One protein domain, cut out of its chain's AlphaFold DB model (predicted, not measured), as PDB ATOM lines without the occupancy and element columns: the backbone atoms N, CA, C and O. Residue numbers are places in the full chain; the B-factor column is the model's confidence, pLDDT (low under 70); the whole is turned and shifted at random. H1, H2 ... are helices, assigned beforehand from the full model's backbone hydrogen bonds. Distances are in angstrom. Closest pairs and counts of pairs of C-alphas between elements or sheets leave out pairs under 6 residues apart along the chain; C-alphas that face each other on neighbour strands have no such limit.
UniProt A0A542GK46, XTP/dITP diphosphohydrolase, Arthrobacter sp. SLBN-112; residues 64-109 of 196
ATOM      1  N   ARG A  64     -14.345   2.825  49.715       96.81
ATOM      2  CA  ARG A  64     -15.425   1.995  49.152       96.81
ATOM      3  C   ARG A  64     -16.767   2.289  49.813       96.81
ATOM      4  O   ARG A  64     -17.774   2.449  49.121       96.81
ATOM      5  N   GLY A  65     -16.788   2.393  51.143       95.69
ATOM      6  CA  GLY A  65     -17.984   2.720  51.911       95.69
ATOM      7  C   GLY A  65     -18.558   4.088  51.536       95.69
ATOM      8  O   GLY A  65     -19.774   4.220  51.358       95.69
ATOM      9  N   LEU A  66     -17.693   5.093  51.355       94.88
ATOM     10  CA  LEU A  66     -18.078   6.414  50.862       94.88
ATOM     11  C   LEU A  66     -18.656   6.337  49.444       94.88
ATOM     12  O   LEU A  66     -19.764   6.829  49.237       94.88
ATOM     13  N   GLY A  67     -17.972   5.682  48.502       94.38
ATOM     14  CA  GLY A  67     -18.431   5.549  47.115       94.38
ATOM     15  C   GLY A  67     -19.795   4.861  47.006       94.38
ATOM     16  O   GLY A  67     -20.733   5.407  46.421       94.38
ATOM     17  N   ALA A  68     -19.967   3.717  47.674       93.81
ATOM     18  CA  ALA A  68     -21.246   3.007  47.712       93.81
ATOM     19  C   ALA A  68     -22.368   3.857  48.340       93.81
ATOM     20  O   ALA A  68     -23.514   3.840  47.887       93.81
ATOM     21  N   LYS A  69     -22.051   4.633  49.385       91.06
ATOM     22  CA  LYS A  69     -22.992   5.563  50.028       91.06
ATOM     23  C   LYS A  69     -23.344   6.743  49.122       91.06
ATOM     24  O   LYS A  69     -24.506   7.146  49.120       91.06
ATOM     25  N   MET A  70     -22.384   7.281  48.369       92.19
ATOM     26  CA  MET A  70     -22.613   8.350  47.396       92.19
ATOM     27  C   MET A  70     -23.574   7.897  46.299       92.19
ATOM     28  O   MET A  70     -24.544   8.604  46.041       92.19
ATOM     29  N   ILE A  71     -23.374   6.705  45.731       91.25
ATOM     30  CA  ILE A  71     -24.275   6.139  44.716       91.25
ATOM     31  C   ILE A  71     -25.676   5.938  45.309       91.25
ATOM     32  O   ILE A  71     -26.661   6.477  44.807       91.25
ATOM     33  N   ARG A  72     -25.770   5.237  46.446       90.25
ATOM     34  CA  ARG A  72     -27.055   4.879  47.066       90.25
ATOM     35  C   ARG A  72     -27.883   6.085  47.518       90.25
ATOM     36  O   ARG A  72     -29.105   6.058  47.401       90.25
ATOM     37  N   ARG A  73     -27.248   7.133  48.057       88.25
ATOM     38  CA  ARG A  73     -27.947   8.330  48.567       88.25
ATOM     39  C   ARG A  73     -28.250   9.379  47.506       88.25
ATOM     40  O   ARG A  73     -29.016  10.296  47.792       88.25
ATOM     41  N   ASN A  74     -27.702   9.237  46.301       88.19
ATOM     42  CA  ASN A  74     -27.938  10.165  45.202       88.19
ATOM     43  C   ASN A  74     -28.492   9.431  43.970       88.19
ATOM     44  O   ASN A  74     -27.903   9.518  42.894       88.19
ATOM     45  N   PRO A  75     -29.657   8.755  44.079       88.75
ATOM     46  CA  PRO A  75     -30.260   8.034  42.950       88.75
ATOM     47  C   PRO A  75     -30.688   8.963  41.802       88.75
ATOM     48  O   PRO A  75     -31.004   8.513  40.707       88.75
ATOM     49  N   HIS A  76     -30.722  10.271  42.059       86.06
ATOM     50  CA  HIS A  76     -30.982  11.313  41.076       86.06
ATOM     51  C   HIS A  76     -29.727  11.746  40.296       86.06
ATOM     52  O   HIS A  76     -29.858  12.482  39.326       86.06
ATOM     53  N   VAL A  77     -28.535  11.308  40.720       88.06
ATOM     54  CA  VAL A  77     -27.256  11.522  40.021       88.06
ATOM     55  C   VAL A  77     -26.742  10.213  39.435       88.06
ATOM     56  O   VAL A  77     -26.287  10.200  38.295       88.06
ATOM     57  N   PHE A  78     -26.837   9.117  40.191       91.56
ATOM     58  CA  PHE A  78     -26.280   7.819  39.820       91.56
ATOM     59  C   PHE A  78     -27.364   6.765  39.583       91.56
ATOM     60  O   PHE A  78     -28.379   6.714  40.284       91.56
ATOM     61  N   LYS A  79     -27.110   5.880  38.621       92.56
ATOM     62  CA  LYS A  79     -27.760   4.577  38.475       92.56
ATOM     63  C   LYS A  79     -27.166   3.597  39.509       92.56
ATOM     64  O   LYS A  79     -26.091   3.860  40.052       92.56
ATOM     65  N   PRO A  80     -27.830   2.461  39.811       90.19
ATOM     66  CA  PRO A  80     -27.338   1.505  40.813       90.19
ATOM     67  C   PRO A  80     -25.946   0.920  40.531       90.19
ATOM     68  O   PRO A  80     -25.275   0.487  41.464       90.19
ATOM     69  N   ASP A  81     -25.510   0.916  39.271       92.19
ATOM     70  CA  ASP A  81     -24.181   0.464  38.839       92.19
ATOM     71  C   ASP A  81     -23.084   1.542  38.972       92.19
ATOM     72  O   ASP A  81     -21.924   1.284  38.662       92.19
ATOM     73  N   GLY A  82     -23.436   2.744  39.442       90.38
ATOM     74  CA  GLY A  82     -22.526   3.878  39.603       90.38
ATOM     75  C   GLY A  82     -22.363   4.754  38.360       90.38
ATOM     76  O   GLY A  82     -21.685   5.778  38.437       90.38
ATOM     77  N   SER A  83     -22.996   4.410  37.235       93.69
ATOM     78  CA  SER A  83     -23.039   5.286  36.061       93.69
ATOM     79  C   SER A  83     -23.966   6.487  36.286       93.69
ATOM     80  O   SER A  83     -24.819   6.476  37.176       93.69
ATOM     81  N   LEU A  84     -23.792   7.558  35.509       92.75
ATOM     82  CA  LEU A  84     -24.614   8.763  35.643       92.75
ATOM     83  C   LEU A  84     -26.034   8.546  35.098       92.75
ATOM     84  O   LEU A  84     -26.250   7.796  34.143       92.75
ATOM     85  N   GLN A  85     -27.005   9.222  35.712       90.56
ATOM     86  CA  GLN A  85     -28.359   9.345  35.175       90.56
ATOM     87  C   GLN A  85     -28.356  10.160  33.878       90.56
ATOM     88  O   GLN A  85     -27.527  11.047  33.687       90.56
ATOM     89  N   ASP A  86     -29.330   9.889  33.009       89.69
ATOM     90  CA  ASP A  86     -29.449  10.581  31.717       89.69
ATOM     91  C   ASP A  86     -30.014  12.010  31.881       89.69
ATOM     92  O   ASP A  86     -29.875  12.858  31.001       89.69
ATOM     93  N   SER A  87     -30.641  12.284  33.028       85.25
ATOM     94  CA  SER A  87     -31.181  13.589  33.407       85.25
ATOM     95  C   SER A  87     -31.015  13.828  34.904       85.25
ATOM     96  O   SER A  87     -31.208  12.906  35.700       85.25
ATOM     97  N   PHE A  88     -30.754  15.076  35.285       82.69
ATOM     98  CA  PHE A  88     -30.598  15.501  36.676       82.69
ATOM     99  C   PHE A  88     -31.799  16.350  37.125       82.69
ATOM    100  O   PHE A  88     -32.470  16.943  36.277       82.69
ATOM    101  N   PRO A  89     -32.104  16.418  38.437       77.12
ATOM    102  CA  PRO A  89     -33.146  17.302  38.956       77.12
ATOM    103  C   PRO A  89     -32.914  18.756  38.552       77.12
ATOM    104  O   PRO A  89     -31.772  19.210  38.477       77.12
ATOM    105  N   ALA A  90     -34.000  19.497  38.345       70.12
ATOM    106  CA  ALA A  90     -33.920  20.883  37.891       70.12
ATOM    107  C   ALA A  90     -33.583  21.861  39.029       70.12
ATOM    108  O   ALA A  90     -33.151  22.982  38.767       70.12
ATOM    109  N   THR A  91     -33.795  21.460  40.291       82.06
ATOM    110  CA  THR A  91     -33.633  22.340  41.456       82.06
ATOM    111  C   THR A  91     -32.952  21.652  42.639       82.06
ATOM    112  O   THR A  91     -33.054  20.439  42.834       82.06
ATOM    113  N   VAL A  92     -32.303  22.458  43.484       77.69
ATOM    114  CA  VAL A  92     -31.713  22.015  44.759       77.69
ATOM    115  C   VAL A  92     -32.781  21.465  45.709       77.69
ATOM    116  O   VAL A  92     -32.560  20.439  46.347       77.69
ATOM    117  N   GLY A  93     -33.976  22.067  45.745       78.38
ATOM    118  CA  GLY A  93     -35.063  21.602  46.613       78.38
ATOM    119  C   GLY A  93     -35.523  20.174  46.294       78.38
ATOM    120  O   GLY A  93     -35.784  19.384  47.200       78.38
ATOM    121  N   GLU A  94     -35.560  19.794  45.015       76.06
ATOM    122  CA  GLU A  94     -35.859  18.413  44.611       76.06
ATOM    123  C   GLU A  94     -34.758  17.426  45.023       76.06
ATOM    124  O   GLU A  94     -35.054  16.289  45.407       76.06
ATOM    125  N   ILE A  95     -33.491  17.851  44.954       80.88
ATOM    126  CA  ILE A  95     -32.335  17.060  45.398       80.88
ATOM    127  C   ILE A  95     -32.440  16.784  46.899       80.88
ATOM    128  O   ILE A  95     -32.362  15.625  47.320       80.88
ATOM    129  N   GLU A  96     -32.685  17.824  47.697       77.50
ATOM    130  CA  GLU A  96     -32.809  17.729  49.153       77.50
ATOM    131  C   GLU A  96     -33.956  16.807  49.572       77.50
ATOM    132  O   GLU A  96     -33.761  15.917  50.403       77.50
ATOM    133  N   GLN A  97     -35.133  16.943  48.949       77.44
ATOM    134  CA  GLN A  97     -36.290  16.092  49.242       77.44
ATOM    135  C   GLN A  97     -36.009  14.611  48.963       77.44
ATOM    136  O   GLN A  97     -36.316  13.751  49.798       77.44
ATOM    137  N   LYS A  98     -35.411  14.301  47.804       79.25
ATOM    138  CA  LYS A  98     -35.060  12.923  47.424       79.25
ATOM    139  C   LYS A  98     -34.008  12.345  48.363       79.25
ATOM    140  O   LYS A  98     -34.138  11.205  48.809       79.25
ATOM    141  N   TRP A  99     -32.993  13.129  48.704       80.44
ATOM    142  CA  TRP A  99     -31.939  12.706  49.618       80.44
ATOM    143  C   TRP A  99     -32.457  12.459  51.041       80.44
ATOM    144  O   TRP A  99     -32.121  11.448  51.665       80.44
ATOM    145  N   ASP A 100     -33.331  13.333  51.545       76.50
ATOM    146  CA  ASP A 100     -33.970  13.171  52.849       76.50
ATOM    147  C   ASP A 100     -34.866  11.926  52.896       76.50
ATOM    148  O   ASP A 100     -34.877  11.212  53.903       76.50
ATOM    149  N   ALA A 101     -35.589  11.626  51.811       79.25
ATOM    150  CA  ALA A 101     -36.389  10.410  51.701       79.25
ATOM    151  C   ALA A 101     -35.523   9.144  51.789       79.25
ATOM    152  O   ALA A 101     -35.829   8.256  52.588       79.25
ATOM    153  N   VAL A 102     -34.401   9.094  51.059       82.19
ATOM    154  CA  VAL A 102     -33.456   7.965  51.134       82.19
ATOM    155  C   VAL A 102     -32.878   7.828  52.546       82.19
ATOM    156  O   VAL A 102     -32.834   6.732  53.100       82.19
ATOM    157  N   LYS A 103     -32.504   8.941  53.190       77.50
ATOM    158  CA  LYS A 103     -32.006   8.926  54.573       77.50
ATOM    159  C   LYS A 103     -33.017   8.419  55.597       77.50
ATOM    160  O   LYS A 103     -32.599   7.836  56.599       77.50
ATOM    161  N   ARG A 104     -34.311   8.696  55.406       75.50
ATOM    162  CA  ARG A 104     -35.376   8.173  56.277       75.50
ATOM    163  C   ARG A 104     -35.533   6.665  56.103       75.50
ATOM    164  O   ARG A 104     -35.602   5.962  57.103       75.50
ATOM    165  N   ALA A 105     -35.502   6.173  54.865       78.75
ATOM    166  CA  ALA A 105     -35.614   4.743  54.575       78.75
ATOM    167  C   ALA A 105     -34.455   3.912  55.164       78.75
ATOM    168  O   ALA A 105     -34.669   2.784  55.590       78.75
ATOM    169  N   GLU A 106     -33.240   4.470  55.246       78.25
ATOM    170  CA  GLU A 106     -32.074   3.783  55.834       78.25
ATOM    171  C   GLU A 106     -32.117   3.644  57.368       78.25
ATOM    172  O   GLU A 106     -31.331   2.880  57.927       78.25
ATOM    173  N   ARG A 107     -32.961   4.409  58.075       68.88
ATOM    174  CA  ARG A 107     -33.052   4.382  59.547       68.88
ATOM    175  C   ARG A 107     -34.512   4.408  60.016       68.88
ATOM    176  O   ARG A 107     -34.948   5.440  60.534       68.88
ATOM    177  N   PRO A 108     -35.258   3.301  59.842       64.12
ATOM    178  CA  PRO A 108     -36.665   3.230  60.231       64.12
ATOM    179  C   PRO A 108     -36.876   3.268  61.754       64.12
ATOM    180  O   PRO A 108     -37.918   3.726  62.205       64.12
ATOM    181  N   GLU A 109     -35.883   2.861  62.549       61.53
ATOM    182  CA  GLU A 109     -36.015   2.658  64.004       61.53
ATOM    183  C   GLU A 109     -35.545   3.841  64.870       61.53
ATOM    184  O   GLU A 109     -35.053   3.637  65.976       61.53
TER     185      GLU A 109
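AT A GLANCE: This is residues 64 to 109 of the 196 residues of the protein "XTP/dITP diphosphohydrolase" of Arthrobacter sp. SLBN-112 (UniProt A0A542GK46). The longer helix, H2, forms the bar of a slanted T, with the shorter helix H1 pointing its last end, at Arg 73, toward the middle of H2, at Trp 99. Residues 74 to 91 make a long loop that swings out and folds back from the end of H1 to the start of H2. The printed part has 46 residues, with two named helices in the order H1, H2 and no named strand; its class is all helix. It is only just compact, close to loose, with a radius of gyration of the C-alphas of 11.0 A, and its outline is flat, spanning 33 by 27 by 13 A.

IN THESE COORDINATES: H2 takes residues 92 to 105 and measures 20.2 A from C-alpha 92 at (-31.713, 22.015, 44.759) to C-alpha 105 at (-35.614, 4.743, 54.575). H1 takes residues 64 to 73 and measures 14.0 A, beginning with C-alpha 64 at (-15.425, 1.995, 49.152).

HOW THE PARTS SIT: H2 and H1 only just touch, with 3 pairs of C-alphas within 8 A. H2 touches H1 with residues 99 to 103 alone, and the closest C-alphas of the two helices are those of Arg 73 and Trp 99, 6.0 A apart. Their lines stand at a steep tilt of 68 degrees, only just short of about perpendicular, and they run opposite ways. In H1 and H2 every O i to N i+4 pair is within hydrogen-bond range.

THE WHOLE: The two C-alphas farthest apart are those of Asp 86 and Glu 109, at 33.9 A. The link from H1 to H2, 18 residues, is long. The printed part has no cut. The mean pLDDT of the printed part is 84.1, and residues 107 to 109 are under 70.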